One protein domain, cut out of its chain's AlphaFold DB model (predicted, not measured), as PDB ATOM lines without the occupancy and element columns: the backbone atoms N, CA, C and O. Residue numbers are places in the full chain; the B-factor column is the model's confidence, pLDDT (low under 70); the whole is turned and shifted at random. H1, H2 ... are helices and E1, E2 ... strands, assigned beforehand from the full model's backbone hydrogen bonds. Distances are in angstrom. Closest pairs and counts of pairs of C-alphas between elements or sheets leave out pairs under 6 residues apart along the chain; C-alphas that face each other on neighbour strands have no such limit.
ATOM      1  N   HIS A 105     -21.952   8.767  84.096       95.38
ATOM      2  CA  HIS A 105     -20.645   9.360  84.326       95.38
ATOM      3  C   HIS A 105     -20.755  10.895  84.448       95.38
ATOM      4  O   HIS A 105     -21.353  11.537  83.575       95.38
ATOM      5  N   PRO A 106     -20.182  11.519  85.495       93.56
ATOM      6  CA  PRO A 106     -20.382  12.940  85.784       93.56
ATOM      7  C   PRO A 106     -19.786  13.869  84.720       93.56
ATOM      8  O   PRO A 106     -20.246  14.998  84.569       93.56
ATOM      9  N   LYS A 107     -18.796  13.399  83.949       92.94
ATOM     10  CA  LYS A 107     -18.211  14.150  82.823       92.94
ATOM     11  C   LYS A 107     -19.042  14.064  81.538       92.94
ATOM     12  O   LYS A 107     -18.633  14.593  80.512       92.94
ATOM     13  N   GLY A 108     -20.173  13.360  81.563       94.94
ATOM     14  CA  GLY A 108     -21.046  13.174  80.405       94.94
ATOM     15  C   GLY A 108     -20.571  12.126  79.397       94.94
ATOM     16  O   GLY A 108     -21.346  11.813  78.500       94.94
ATOM     17  N   ARG A 109     -19.365  11.562  79.570       95.12
ATOM     18  CA  ARG A 109     -18.782  10.437  78.817       95.12
ATOM     19  C   ARG A 109     -17.695   9.728  79.626       95.12
ATOM     20  O   ARG A 109     -17.172  10.333  80.564       95.12
ATOM     21  N   THR A 110     -17.340   8.517  79.222       95.00
ATOM     22  CA  THR A 110     -16.167   7.771  79.705       95.00
ATOM     23  C   THR A 110     -14.998   7.951  78.727       95.00
ATOM     24  O   THR A 110     -15.223   8.048  77.522       95.00
ATOM     25  N   SER A 111     -13.749   8.022  79.205       95.25
ATOM     26  CA  SER A 111     -12.579   8.116  78.312       95.25
ATOM     27  C   SER A 111     -12.546   6.960  77.307       95.25
ATOM     28  O   SER A 111     -12.838   5.814  77.656       95.25
ATOM     29  N   GLY A 112     -12.205   7.264  76.057       95.44
ATOM     30  CA  GLY A 112     -12.176   6.302  74.960       95.44
ATOM     31  C   GLY A 112     -13.522   6.089  74.259       95.44
ATOM     32  O   GLY A 112     -13.569   5.340  73.284       95.44
ATOM     33  N   THR A 113     -14.620   6.703  74.727       96.75
ATOM     34  CA  THR A 113     -15.962   6.572  74.125       96.75
ATOM     35  C   THR A 113     -16.838   7.819  74.296       96.75
ATOM     36  O   THR A 113     -16.552   8.733  75.069       96.75
ATOM     37  N   PHE A 114     -17.934   7.859  73.540       96.56
ATOM     38  CA  PHE A 114     -18.982   8.883  73.624       96.56
ATOM     39  C   PHE A 114     -20.118   8.488  74.585       96.56
ATOM     40  O   PHE A 114     -20.974   9.316  74.899       96.56
ATOM     41  N   THR A 115     -20.157   7.233  75.042       96.00
ATOM     42  CA  THR A 115     -21.163   6.729  75.987       96.00
ATOM     43  C   THR A 115     -20.804   7.091  77.432       96.00
ATOM     44  O   THR A 115     -19.667   7.453  77.743       96.00
ATOM     45  N   ASN A 116     -21.791   7.047  78.333       95.88
ATOM     46  CA  ASN A 116     -21.632   7.509  79.720       95.88
ATOM     47  C   ASN A 116     -22.394   6.683  80.760       95.88
ATOM     48  O   ASN A 116     -22.574   7.139  81.888       95.88
ATOM     49  N   PHE A 117     -22.887   5.513  80.372       95.00
ATOM     50  CA  PHE A 117     -23.794   4.700  81.180       95.00
ATOM     51  C   PHE A 117     -23.308   3.261  81.367       95.00
ATOM     52  O   PHE A 117     -23.969   2.500  82.066       95.00
ATOM     53  N   ASP A 118     -22.186   2.896  80.745       91.75
ATOM     54  CA  ASP A 118     -21.683   1.525  80.664       91.75
ATOM     55  C   ASP A 118     -20.266   1.420  81.246       91.75
ATOM     56  O   ASP A 118     -19.456   2.330  81.043       91.75
ATOM     57  N   SER A 119     -19.981   0.322  81.953       90.56
ATOM     58  CA  SER A 119     -18.736   0.062  82.702       90.56
ATOM     59  C   SER A 119     -18.218   1.275  83.490       90.56
ATOM     60  O   SER A 119     -17.136   1.795  83.229       90.56
ATOM     61  N   LEU A 120     -19.028   1.792  84.417       92.06
ATOM     62  CA  LEU A 120     -18.683   2.991  85.202       92.06
ATOM     63  C   LEU A 120     -18.008   2.682  86.545       92.06
ATOM     64  O   LEU A 120     -17.544   3.597  87.223       92.06
ATOM     65  N   ASP A 121     -18.022   1.422  86.957       91.19
ATOM     66  CA  ASP A 121     -17.573   0.918  88.252       91.19
ATOM     67  C   ASP A 121     -16.148   0.344  88.234       91.19
ATOM     68  O   ASP A 121     -15.601   0.056  89.298       91.19
ATOM     69  N   ASP A 122     -15.514   0.267  87.061       92.00
ATOM     70  CA  ASP A 122     -14.135  -0.189  86.895       92.00
ATOM     71  C   ASP A 122     -13.213   0.958  86.443       92.00
ATOM     72  O   ASP A 122     -13.412   1.603  85.411       92.00
ATOM     73  N   LYS A 123     -12.166   1.214  87.235       91.88
ATOM     74  CA  LYS A 123     -11.167   2.255  86.962       91.88
ATOM     75  C   LYS A 123     -10.156   1.863  85.881       91.88
ATOM     76  O   LYS A 123      -9.571   2.762  85.273       91.88
ATOM     77  N   ILE A 124      -9.944   0.566  85.651       93.62
ATOM     78  CA  ILE A 124      -8.989   0.010  84.680       93.62
ATOM     79  C   ILE A 124      -9.626  -0.106  83.290       93.62
ATOM     80  O   ILE A 124      -8.920  -0.050  82.286       93.62
ATOM     81  N   ASP A 125     -10.949  -0.194  83.200       94.19
ATOM     82  CA  ASP A 125     -11.681  -0.399  81.946       94.19
ATOM     83  C   ASP A 125     -11.312   0.612  80.823       94.19
ATOM     84  O   ASP A 125     -11.004   0.182  79.707       94.19
ATOM     85  N   PRO A 126     -11.177   1.936  81.064       94.94
ATOM     86  CA  PRO A 126     -10.664   2.857  80.042       94.94
ATOM     87  C   PRO A 126      -9.236   2.537  79.560       94.94
ATOM     88  O   PRO A 126      -8.934   2.690  78.374       94.94
ATOM     89  N   LEU A 127      -8.358   2.068  80.457       96.25
ATOM     90  CA  LEU A 127      -7.003   1.622  80.117       96.25
ATOM     91  C   LEU A 127      -7.030   0.352  79.266       96.25
ATOM     92  O   LEU A 127      -6.297   0.274  78.279       96.25
ATOM     93  N   TYR A 128      -7.905  -0.602  79.585       95.69
ATOM     94  CA  TYR A 128      -8.118  -1.797  78.772       95.69
ATOM     95  C   TYR A 128      -8.471  -1.442  77.318       95.69
ATOM     96  O   TYR A 128      -7.852  -1.962  76.388       95.69
ATOM     97  N   TYR A 129      -9.389  -0.499  77.090       96.50
ATOM     98  CA  TYR A 129      -9.736  -0.102  75.721       96.50
ATOM     99  C   TYR A 129      -8.659   0.707  75.014       96.50
ATOM    100  O   TYR A 129      -8.520   0.597  73.796       96.50
ATOM    101  N   TYR A 130      -7.878   1.492  75.753       97.25
ATOM    102  CA  TYR A 130      -6.691   2.106  75.177       97.25
ATOM    103  C   TYR A 130      -5.701   1.020  74.726       97.25
ATOM    104  O   TYR A 130      -5.226   1.067  73.596       97.25
ATOM    105  N   MET A 131      -5.474  -0.034  75.521       97.12
ATOM    106  CA  MET A 131      -4.656  -1.182  75.100       97.12
ATOM    107  C   MET A 131      -5.241  -1.911  73.887       97.12
ATOM    108  O   MET A 131      -4.491  -2.308  72.996       97.12
ATOM    109  N   GLN A 132      -6.567  -2.038  73.799       96.88
ATOM    110  CA  GLN A 132      -7.244  -2.560  72.611       96.88
ATOM    111  C   GLN A 132      -6.918  -1.710  71.371       96.88
ATOM    112  O   GLN A 132      -6.536  -2.265  70.340       96.88
ATOM    113  N   PHE A 133      -6.992  -0.379  71.481       97.44
ATOM    114  CA  PHE A 133      -6.617   0.537  70.404       97.44
ATOM    115  C   PHE A 133      -5.154   0.356  69.991       97.44
ATOM    116  O   PHE A 133      -4.860   0.215  68.807       97.44
ATOM    117  N   ILE A 134      -4.237   0.258  70.956       97.56
ATOM    118  CA  ILE A 134      -2.818  -0.009  70.691       97.56
ATOM    119  C   ILE A 134      -2.615  -1.343  69.964       97.56
ATOM    120  O   ILE A 134      -1.863  -1.417  68.990       97.56
ATOM    121  N   LYS A 135      -3.305  -2.398  70.400       96.56
ATOM    122  CA  LYS A 135      -3.129  -3.750  69.871       96.56
ATOM    123  C   LYS A 135      -3.744  -3.939  68.484       96.56
ATOM    124  O   LYS A 135      -3.133  -4.595  67.641       96.56
ATOM    125  N   PHE A 136      -4.941  -3.397  68.262       95.75
ATOM    126  CA  PHE A 136      -5.782  -3.705  67.099       95.75
ATOM    127  C   PHE A 136      -6.057  -2.510  66.180       95.75
ATOM    128  O   PHE A 136      -6.598  -2.695  65.093       95.75
ATOM    129  N   GLY A 137      -5.688  -1.294  66.584       95.50
ATOM    130  CA  GLY A 137      -5.910  -0.066  65.817       95.50
ATOM    131  C   GLY A 137      -7.324   0.511  65.912       95.50
ATOM    132  O   GLY A 137      -7.631   1.463  65.201       95.50
ATOM    133  N   PHE A 138      -8.175  -0.038  66.782       95.88
ATOM    134  CA  PHE A 138      -9.481   0.522  67.131       95.88
ATOM    135  C   PHE A 138      -9.787   0.283  68.617       95.88
ATOM    136  O   PHE A 138      -9.446  -0.760  69.184       95.88
ATOM    137  N   GLY A 139     -10.421   1.257  69.249       96.12
ATOM    138  CA  GLY A 139     -10.709   1.311  70.675       96.12
ATOM    139  C   GLY A 139     -12.183   1.082  71.005       96.12
ATOM    140  O   GLY A 139     -12.941   0.419  70.282       96.12
ATOM    141  N   ARG A 140     -12.591   1.620  72.160       96.50
ATOM    142  CA  ARG A 140     -13.954   1.466  72.686       96.50
ATOM    143  C   ARG A 140     -14.988   2.149  71.804       96.50
ATOM    144  O   ARG A 140     -16.087   1.621  71.652       96.50
ATOM    145  N   THR A 141     -14.663   3.299  71.217       97.38
ATOM    146  CA  THR A 141     -15.632   4.083  70.446       97.38
ATOM    147  C   THR A 141     -16.105   3.325  69.221       97.38
ATOM    148  O   THR A 141     -17.310   3.255  68.978       97.38
ATOM    149  N   VAL A 142     -15.186   2.727  68.460       96.62
ATOM    150  CA  VAL A 142     -15.557   1.920  67.291       96.62
ATOM    151  C   VAL A 142     -16.399   0.720  67.716       96.62
ATOM    152  O   VAL A 142     -17.400   0.419  67.062       96.62
ATOM    153  N   ARG A 143     -16.052   0.065  68.829       94.31
ATOM    154  CA  ARG A 143     -16.810  -1.074  69.369       94.31
ATOM    155  C   ARG A 143     -18.238  -0.682  69.766       94.31
ATOM    156  O   ARG A 143     -19.199  -1.296  69.300       94.31
ATOM    157  N   ASP A 144     -18.379   0.340  70.607       95.62
ATOM    158  CA  ASP A 144     -19.670   0.822  71.107       95.62
ATOM    159  C   ASP A 144     -20.512   1.389  69.949       95.62
ATOM    160  O   ASP A 144     -21.681   1.035  69.778       95.62
ATOM    161  N   GLY A 145     -19.895   2.205  69.091       96.19
ATOM    162  CA  GLY A 145     -20.520   2.801  67.914       96.19
ATOM    163  C   GLY A 145     -21.033   1.757  66.928       96.19
ATOM    164  O   GLY A 145     -22.169   1.866  66.473       96.19
ATOM    165  N   SER A 146     -20.261   0.702  66.649       94.56
ATOM    166  CA  SER A 146     -20.687  -0.378  65.744       94.56
ATOM    167  C   SER A 146     -21.967  -1.063  66.228       94.56
ATOM    168  O   SER A 146     -22.881  -1.285  65.434       94.56
ATOM    169  N   ARG A 147     -22.083  -1.323  67.537       91.75
ATOM    170  CA  ARG A 147     -23.293  -1.913  68.141       91.75
ATOM    171  C   ARG A 147     -24.494  -0.974  68.073       91.75
ATOM    172  O   ARG A 147     -25.611  -1.422  67.804       91.75
ATOM    173  N   LEU A 148     -24.289   0.322  68.305       95.31
ATOM    174  CA  LEU A 148     -25.368   1.305  68.190       95.31
ATOM    175  C   LEU A 148     -25.804   1.509  66.733       95.31
ATOM    176  O   LEU A 148     -27.001   1.634  66.486       95.31
ATOM    177  N   ILE A 149     -24.882   1.458  65.767       96.00
ATOM    178  CA  ILE A 149     -25.201   1.476  64.329       96.00
ATOM    179  C   ILE A 149     -26.010   0.232  63.947       96.00
ATOM    180  O   ILE A 149     -27.056   0.353  63.310       96.00
ATOM    181  N   GLN A 150     -25.569  -0.960  64.364       92.88
ATOM    182  CA  GLN A 150     -26.265  -2.227  64.100       92.88
ATOM    183  C   GLN A 150     -27.709  -2.197  64.618       92.88
ATOM    184  O   GLN A 150     -28.630  -2.652  63.940       92.88
ATOM    185  N   ASN A 151     -27.914  -1.599  65.795       92.62
ATOM    186  CA  ASN A 151     -29.229  -1.424  66.409       92.62
ATOM    187  C   ASN A 151     -29.993  -0.179  65.926       92.62
ATOM    188  O   ASN A 151     -31.101   0.061  66.397       92.62
ATOM    189  N   LYS A 152     -29.451   0.576  64.959       95.12
ATOM    190  CA  LYS A 152     -30.051   1.788  64.371       95.12
ATOM    191  C   LYS A 152     -30.270   2.937  65.367       95.12
ATOM    192  O   LYS A 152     -31.128   3.786  65.138       95.12
ATOM    193  N   HIS A 153     -29.484   2.975  66.440       96.19
ATOM    194  CA  HIS A 153     -29.504   4.043  67.447       96.19
ATOM    195  C   HIS A 153     -28.713   5.275  67.013       96.19
ATOM    196  O   HIS A 153     -29.060   6.392  67.382       96.19
ATOM    197  N   ILE A 154     -27.667   5.078  66.207       97.19
ATOM    198  CA  ILE A 154     -26.887   6.153  65.586       97.19
ATOM    199  C   ILE A 154     -26.639   5.831  64.111       97.19
ATOM    200  O   ILE A 154     -26.694   4.670  63.698       97.19
ATOM    201  N   THR A 155     -26.345   6.853  63.312       97.50
ATOM    202  CA  THR A 155     -25.923   6.654  61.923       97.50
ATOM    203  C   THR A 155     -24.439   6.307  61.834       97.50
ATOM    204  O   THR A 155     -23.661   6.495  62.774       97.50
ATOM    205  N   ARG A 156     -24.020   5.808  60.667       95.50
ATOM    206  CA  ARG A 156     -22.608   5.527  60.393       95.50
ATOM    207  C   ARG A 156     -21.748   6.789  60.475       95.50
ATOM    208  O   ARG A 156     -20.628   6.721  60.969       95.50
ATOM    209  N   GLU A 157     -22.270   7.911  60.000       96.12
ATOM    210  CA  GLU A 157     -21.586   9.204  59.982       96.12
ATOM    211  C   GLU A 157     -21.324   9.691  61.409       96.12
ATOM    212  O   GLU A 157     -20.200  10.075  61.717       96.12
ATOM    213  N   GLN A 158     -22.321   9.574  62.294       96.81
ATOM    214  CA  GLN A 158     -22.169   9.887  63.718       96.81
ATOM    215  C   GLN A 158     -21.131   8.978  64.386       96.81
ATOM    216  O   GLN A 158     -20.246   9.458  65.088       96.81
ATOM    217  N   GLY A 159     -21.196   7.664  64.138       97.06
ATOM    218  CA  GLY A 159     -20.221   6.723  64.695       97.06
ATOM    219  C   GLY A 159     -18.790   6.994  64.224       97.06
ATOM    220  O   GLY A 159     -17.859   6.906  65.022       97.06
ATOM    221  N   LEU A 160     -18.609   7.370  62.954       96.88
ATOM    222  CA  LEU A 160     -17.306   7.757  62.414       96.88
ATOM    223  C   LEU A 160     -16.791   9.053  63.056       96.88
ATOM    224  O   LEU A 160     -15.622   9.115  63.423       96.88
ATOM    225  N   GLU A 161     -17.652  10.058  63.234       97.38
ATOM    226  CA  GLU A 161     -17.307  11.299  63.939       97.38
ATOM    227  C   GLU A 161     -16.843  11.025  65.373       97.38
ATOM    228  O   GLU A 161     -15.790  11.509  65.787       97.38
ATOM    229  N   TYR A 162     -17.570  10.191  66.119       97.75
ATOM    230  CA  TYR A 162     -17.155   9.803  67.464       97.75
ATOM    231  C   TYR A 162     -15.809   9.081  67.463       97.75
ATOM    232  O   TYR A 162     -14.962   9.383  68.302       97.75
ATOM    233  N   ALA A 163     -15.588   8.156  66.525       97.50
ATOM    234  CA  ALA A 163     -14.351   7.386  66.464       97.50
ATOM    235  C   ALA A 163     -13.123   8.280  66.224       97.50
ATOM    236  O   ALA A 163     -12.113   8.123  66.906       97.50
ATOM    237  N   HIS A 164     -13.231   9.281  65.344       96.50
ATOM    238  CA  HIS A 164     -12.166  10.278  65.160       96.50
ATOM    239  C   HIS A 164     -11.864  11.074  66.432       96.50
ATOM    240  O   HIS A 164     -10.709  11.403  66.688       96.50
ATOM    241  N   ASN A 165     -12.886  11.372  67.234       96.12
ATOM    242  CA  ASN A 165     -12.734  12.208  68.422       96.12
ATOM    243  C   ASN A 165     -12.193  11.453  69.644       96.12
ATOM    244  O   ASN A 165     -11.515  12.063  70.470       96.12
ATOM    245  N   TYR A 166     -12.525  10.167  69.798       97.12
ATOM    246  CA  TYR A 166     -12.383   9.484  71.091       97.12
ATOM    247  C   TYR A 166     -11.653   8.139  71.045       97.12
ATOM    248  O   TYR A 166     -11.176   7.692  72.080       97.12
ATOM    249  N   ASP A 167     -11.529   7.473  69.894       95.94
ATOM    250  CA  ASP A 167     -11.067   6.075  69.864       95.94
ATOM    251  C   ASP A 167      -9.583   5.914  70.248       95.94
ATOM    252  O   ASP A 167      -9.194   4.905  70.831       95.94
ATOM    253  N   ALA A 168      -8.780   6.946  69.972       95.56
ATOM    254  CA  ALA A 168      -7.364   7.041  70.331       95.56
ATOM    255  C   ALA A 168      -7.115   7.775  71.664       95.56
ATOM    256  O   ALA A 168      -5.968   8.076  72.002       95.56
ATOM    257  N   GLU A 169      -8.172   8.139  72.396       96.56
ATOM    258  CA  GLU A 169      -8.049   8.946  73.606       96.56
ATOM    259  C   GLU A 169      -7.308   8.190  74.714       96.56
ATOM    260  O   GLU A 169      -7.689   7.089  75.113       96.56
ATOM    261  N   PHE A 170      -6.279   8.827  75.273       96.19
ATOM    262  CA  PHE A 170      -5.579   8.296  76.434       96.19
ATOM    263  C   PHE A 170      -6.403   8.499  77.726       96.19
ATOM    264  O   PHE A 170      -6.823   9.626  78.011       96.19
ATOM    265  N   PRO A 171      -6.579   7.464  78.567       94.88
ATOM    266  CA  PRO A 171      -7.422   7.521  79.758       94.88
ATOM    267  C   PRO A 171      -6.691   8.147  80.955       94.88
ATOM    268  O   PRO A 171      -6.196   7.458  81.842       94.88
ATOM    269  N   GLN A 172      -6.633   9.479  80.996       94.06
ATOM    270  CA  GLN A 172      -5.903  10.209  82.044       94.06
ATOM    271  C   GLN A 172      -6.528  10.097  83.444       94.06
ATOM    272  O   GLN A 172      -5.825  10.259  84.436       94.06
ATOM    273  N   ASP A 173      -7.833   9.835  83.543       90.50
ATOM    274  CA  ASP A 173      -8.594  10.004  84.788       90.50
ATOM    275  C   ASP A 173      -8.113   9.122  85.949       90.50
ATOM    276  O   ASP A 173      -8.012   9.608  87.073       90.50
ATOM    277  N   ASN A 174      -7.791   7.854  85.675       91.06
ATOM    278  CA  ASN A 174      -7.403   6.869  86.694       91.06
ATOM    279  C   ASN A 174      -5.988   6.310  86.482       91.06
ATOM    280  O   ASN A 174      -5.610   5.339  87.135       91.06
ATOM    281  N   ILE A 175      -5.198   6.890  85.568       95.19
ATOM    282  CA  ILE A 175      -3.895   6.321  85.201       95.19
ATOM    283  C   ILE A 175      -2.939   6.254  86.395       95.19
ATOM    284  O   ILE A 175      -2.232   5.268  86.533       95.19
ATOM    285  N   GLY A 176      -2.955   7.250  87.288       95.81
ATOM    286  CA  GLY A 176      -2.108   7.247  88.484       95.81
ATOM    287  C   GLY A 176      -2.376   6.039  89.381       95.81
ATOM    288  O   GLY A 176      -1.457   5.298  89.698       95.81
ATOM    289  N   GLU A 177      -3.648   5.778  89.700       95.69
ATOM    290  CA  GLU A 177      -4.032   4.622  90.521       95.69
ATOM    291  C   GLU A 177      -3.698   3.289  89.839       95.69
ATOM    292  O   GLU A 177      -3.252   2.351  90.498       95.69
ATOM    293  N   ALA A 178      -3.886   3.202  88.518       95.75
ATOM    294  CA  ALA A 178      -3.529   2.010  87.757       95.75
ATOM    295  C   ALA A 178      -2.011   1.760  87.771       95.75
ATOM    296  O   ALA A 178      -1.579   0.627  87.970       95.75
ATOM    297  N   LEU A 179      -1.200   2.806  87.595       96.69
ATOM    298  CA  LEU A 179       0.260   2.716  87.647       96.69
ATOM    299  C   LEU A 179       0.761   2.347  89.045       96.69
ATOM    300  O   LEU A 179       1.631   1.487  89.159       96.69
ATOM    301  N   ASP A 180       0.177   2.930  90.094       97.50
ATOM    302  CA  ASP A 180       0.498   2.599  91.484       97.50
ATOM    303  C   ASP A 180       0.171   1.131  91.795       97.50
ATOM    304  O   ASP A 180       0.992   0.420  92.377       97.50
ATOM    305  N   TYR A 181      -1.001   0.653  91.358       96.25
ATOM    306  CA  TYR A 181      -1.411  -0.745  91.509       96.25
ATOM    307  C   TYR A 181      -0.460  -1.707  90.784       96.25
ATOM    308  O   TYR A 181      -0.063  -2.727  91.345       96.25
ATOM    309  N   LEU A 182      -0.063  -1.364  89.556       95.38
ATOM    310  CA  LEU A 182       0.869  -2.151  88.745       95.38
ATOM    311  C   LEU A 182       2.338  -1.978  89.164       95.38
ATOM    312  O   LEU A 182       3.197  -2.689  88.647       95.38
ATOM    313  N   GLN A 183       2.632  -1.050  90.081       97.88
ATOM    314  CA  GLN A 183       3.983  -0.674  90.502       97.88
ATOM    315  C   GLN A 183       4.880  -0.246  89.327       97.88
ATOM    316  O   GLN A 183       6.053  -0.616  89.248       97.88
ATOM    317  N   LEU A 184       4.325   0.548  88.408       97.81
ATOM    318  CA  LEU A 184       5.015   1.043  87.216       97.81
ATOM    319  C   LEU A 184       5.195   2.560  87.262       97.81
ATOM    320  O   LEU A 184       4.274   3.301  87.596       97.81
ATOM    321  N   SER A 185       6.364   3.041  86.836       98.12
ATOM    322  CA  SER A 185       6.507   4.444  86.448       98.12
ATOM    323  C   SER A 185       5.771   4.708  85.132       98.12
ATOM    324  O   SER A 185       5.513   3.794  84.340       98.12
ATOM    325  N   ARG A 186       5.469   5.980  84.857       96.50
ATOM    326  CA  ARG A 186       4.829   6.361  83.597       96.50
ATOM    327  C   ARG A 186       5.693   6.003  82.385       96.50
ATOM    328  O   ARG A 186       5.175   5.513  81.389       96.50
ATOM    329  N   GLU A 187       7.002   6.196  82.492       97.69
ATOM    330  CA  GLU A 187       7.968   5.889  81.438       97.69
ATOM    331  C   GLU A 187       8.033   4.383  81.164       97.69
ATOM    332  O   GLU A 187       8.029   3.968  80.008       97.69
ATOM    333  N   GLN A 188       8.051   3.557  82.219       98.19
ATOM    334  CA  GLN A 188       8.026   2.098  82.078       98.19
ATOM    335  C   GLN A 188       6.742   1.636  81.396       98.19
ATOM    336  O   GLN A 188       6.792   0.809  80.488       98.19
ATOM    337  N   PHE A 189       5.604   2.192  81.811       97.38
ATOM    338  CA  PHE A 189       4.322   1.909  81.193       97.38
ATOM    339  C   PHE A 189       4.326   2.267  79.701       97.38
ATOM    340  O   PHE A 189       4.043   1.396  78.884       97.38
ATOM    341  N   ASP A 190       4.710   3.492  79.330       95.06
ATOM    342  CA  ASP A 190       4.719   3.923  77.925       95.06
ATOM    343  C   ASP A 190       5.653   3.034  77.074       95.06
ATOM    344  O   ASP A 190       5.276   2.605  75.982       95.06
ATOM    345  N   MET A 191       6.827   2.664  77.607       96.56
ATOM    346  CA  MET A 191       7.750   1.729  76.950       96.56
ATOM    347  C   MET A 191       7.135   0.341  76.724       96.56
ATOM    348  O   MET A 191       7.310  -0.226  75.647       96.56
ATOM    349  N   ILE A 192       6.439  -0.220  77.719       97.00
ATOM    350  CA  ILE A 192       5.784  -1.537  77.614       97.00
ATOM    351  C   ILE A 192       4.641  -1.476  76.600       97.00
ATOM    352  O   ILE A 192       4.540  -2.329  75.721       97.00
ATOM    353  N   VAL A 193       3.797  -0.449  76.680       96.12
ATOM    354  CA  VAL A 193       2.664  -0.261  75.769       96.12
ATOM    355  C   VAL A 193       3.125  -0.199  74.317       96.12
ATOM    356  O   VAL A 193       2.551  -0.870  73.457       96.12
ATOM    357  N   ASP A 194       4.185   0.554  74.036       94.62
ATOM    358  CA  ASP A 194       4.695   0.705  72.676       94.62
ATOM    359  C   ASP A 194       5.247  -0.605  72.090       94.62
ATOM    360  O   ASP A 194       5.157  -0.810  70.877       94.62
ATOM    361  N   GLN A 195       5.715  -1.548  72.919       95.44
ATOM    362  CA  GLN A 195       6.119  -2.886  72.458       95.44
ATOM    363  C   GLN A 195       4.947  -3.707  71.901       95.44
ATOM    364  O   GLN A 195       5.157  -4.631  71.116       95.44
ATOM    365  N   HIS A 196       3.710  -3.378  72.278       96.06
ATOM    366  CA  HIS A 196       2.515  -4.091  71.827       96.06
ATOM    367  C   HIS A 196       1.912  -3.538  70.530       96.06
ATOM    368  O   HIS A 196       0.952  -4.121  70.010       96.06
ATOM    369  N   ARG A 197       2.486  -2.472  69.960       96.25
ATOM    370  CA  ARG A 197       2.094  -1.951  68.646       96.25
ATOM    371  C   ARG A 197       2.544  -2.906  67.544       96.25
ATOM    372  O   ARG A 197       3.733  -3.062  67.275       96.25
ATOM    373  N   ASN A 198       1.582  -3.522  66.857       95.12
ATOM    374  CA  ASN A 198       1.878  -4.328  65.673       95.12
ATOM    375  C   ASN A 198       2.432  -3.430  64.546       95.12
ATOM    376  O   ASN A 198       1.750  -2.508  64.105       95.12
ATOM    377  N   GLN A 199       3.634  -3.728  64.042       95.06
ATOM    378  CA  GLN A 199       4.288  -2.978  62.958       95.06
ATOM    379  C   GLN A 199       3.535  -3.038  61.614       95.06
ATOM    380  O   GLN A 199       3.761  -2.192  60.747       95.06
ATOM    381  N   GLU A 200       2.628  -4.002  61.433       96.12
ATOM    382  CA  GLU A 200       1.716  -4.084  60.283       96.12
ATOM    383  C   GLU A 200       0.559  -3.081  60.365       96.12
ATOM    384  O   GLU A 200      -0.030  -2.734  59.342       96.12
ATOM    385  N   LEU A 201       0.239  -2.606  61.572       96.44
ATOM    386  CA  LEU A 201      -0.822  -1.628  61.828       96.44
ATOM    387  C   LEU A 201      -0.256  -0.236  62.096       96.44
ATOM    388  O   LEU A 201      -0.870   0.755  61.712       96.44
ATOM    389  N   TRP A 202       0.918  -0.165  62.718       97.56
ATOM    390  CA  TRP A 202       1.535   1.064  63.190       97.56
ATOM    391  C   TRP A 202       2.813   1.391  62.425       97.56
ATOM    392  O   TRP A 202       3.610   0.518  62.074       97.56
ATOM    393  N   ILE A 203       3.023   2.679  62.194       96.94
ATOM    394  CA  ILE A 203       4.274   3.247  61.709       96.94
ATOM    395  C   ILE A 203       4.662   4.413  62.614       96.94
ATOM    396  O   ILE A 203       3.794   5.148  63.081       96.94
ATOM    397  N   GLN A 204       5.955   4.555  62.885       94.94
ATOM    398  CA  GLN A 204       6.471   5.724  63.580       94.94
ATOM    399  C   GLN A 204       6.939   6.746  62.538       94.94
ATOM    400  O   GLN A 204       7.849   6.467  61.757       94.94
ATOM    401  N   GLU A 205       6.308   7.914  62.522       93.88
ATOM    402  CA  GLU A 205       6.630   9.035  61.638       93.88
ATOM    403  C   GLU A 205       6.898  10.267  62.500       93.88
ATOM    404  O   GLU A 205       6.094  10.600  63.363       93.88
ATOM    405  N   GLU A 206       8.039  10.931  62.296       92.88
ATOM    406  CA  GLU A 206       8.401  12.161  63.032       92.88
ATOM    407  C   GLU A 206       8.401  12.006  64.570       92.88
ATOM    408  O   GLU A 206       8.254  12.973  65.308       92.88
ATOM    409  N   GLY A 207       8.611  10.781  65.063       89.12
ATOM    410  CA  GLY A 207       8.584  10.459  66.492       89.12
ATOM    411  C   GLY A 207       7.198  10.100  67.036       89.12
ATOM    412  O   GLY A 207       7.109   9.670  68.183       89.12
ATOM    413  N   GLU A 208       6.143  10.177  66.223       91.31
ATOM    414  CA  GLU A 208       4.770   9.844  66.604       91.31
ATOM    415  C   GLU A 208       4.299   8.529  65.980       91.31
ATOM    416  O   GLU A 208       4.627   8.191  64.842       91.31
ATOM    417  N   TRP A 209       3.478   7.787  66.720       94.19
ATOM    418  CA  TRP A 209       2.833   6.580  66.214       94.19
ATOM    419  C   TRP A 209       1.582   6.919  65.408       94.19
ATOM    420  O   TRP A 209       0.668   7.579  65.902       94.19
ATOM    421  N   ARG A 210       1.503   6.395  64.185       95.38
ATOM    422  CA  ARG A 210       0.354   6.546  63.289       95.38
ATOM    423  C   ARG A 210      -0.131   5.199  62.784       95.38
ATOM    424  O   ARG A 210       0.660   4.283  62.553       95.38
ATOM    425  N   LEU A 211      -1.442   5.087  62.595       96.12
ATOM    426  CA  LEU A 211      -2.033   3.930  61.936       96.12
ATOM    427  C   LEU A 211      -1.723   3.976  60.441       96.12
ATOM    428  O   LEU A 211      -1.931   4.995  59.786       96.12
ATOM    429  N   ARG A 212      -1.291   2.844  59.890       96.25
ATOM    430  CA  ARG A 212      -1.123   2.649  58.443       96.25
ATOM    431  C   ARG A 212      -2.460   2.669  57.704       96.25
ATOM    432  O   ARG A 212      -2.508   3.056  56.541       96.25
TER     433      ARG A 212
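AT A GLANCE: This is residues 105 to 212 of the 222 residues of an uncharacterized protein of Nitrospirae bacterium (UniProt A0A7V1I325). A flat, mostly helical domain is built round H1, which stands in the middle with a helical hairpin, H2 and H3, reaching away on one side and H5 running the same way on the other. H4 lies crosswise near the first ends of H1 and H5, a small hairpin of strands, E1 and E2, lies beyond their last ends, and the opening residues 105 to 124 wind beside the helical hairpin. The printed part has 108 residues, with five named helices followed by two named strands, which form an antiparallel sheet in the order E1 - E2. The class is mostly helix, and the whole is compact, with a radius of gyration of the C-alphas of 14.7 A and spans of 42 by 33 by 18 A.

HOW THE PARTS SIT: Residues 105 to 124 hold no named element. H1, residues 125 to 136, touches H2, residues 140 to 150, with residues 129 to 133 alone; their closest C-alphas, of Tyr 129 and Arg 140, are 5.4 A apart, and their lines are about perpendicular at 85 degrees. H2 and H3, residues 156 to 166, form a helical hairpin: they touch, with the C-alphas of Gly 145 and Gly 159 closest at 5.1 A, at a shallow tilt of 11 degrees, opposite ways. H3 and H1 are apart. H4, residues 175 to 182, is close to H1 but not clearly touching, with the C-alphas of Leu 127 and Ile 175 closest at 7.6 A. H5, residues 186 to 195, is close to H4 but not clearly touching, about perpendicular at 80 degrees, with the C-alphas of Leu 179 and Arg 186 closest at 7.1 A. H1, with residues 131 to 134 alone, only just touches H5, with 3 pairs of C-alphas within 8 A, the closest those of Met 131 and Val 193 at 7.4 A; they run the same way at a steep tilt of 36 degrees, only just past shallow. The helix packing is mostly crossed, but only just: 1 of 3 touching pairs is at a shallow tilt. E1, residues 202 to 205, and E2, residues 208 to 211, form an antiparallel hairpin, with N 203 and O 210 at 2.9 A and N 210 and O 203 at 2.8 A, within hydrogen-bond range. Both strands are apart from H1, H2, H3 and H4. In H1, H2, H3, H4 and H5 every O i to N i+4 pair is within hydrogen-bond range.

IN THESE COORDINATES: H1 begins at C-alpha 125, (-11.681, -0.399, 81.946), and is 16.3 A long from first to last C-alpha. H2 measures 15.5 A, H3 15.3 A and H5 14.5 A. E2 ends at C-alpha 211, (-2.033, 3.930, 61.936).

THE WHOLE: The two C-alphas farthest apart, of Lys 152 and Gln 183, are 43.0 A apart. The printed part has no cut, and no link between named elements is long. The mean pLDDT of the printed part is 95.5, and no printed residue is under 70.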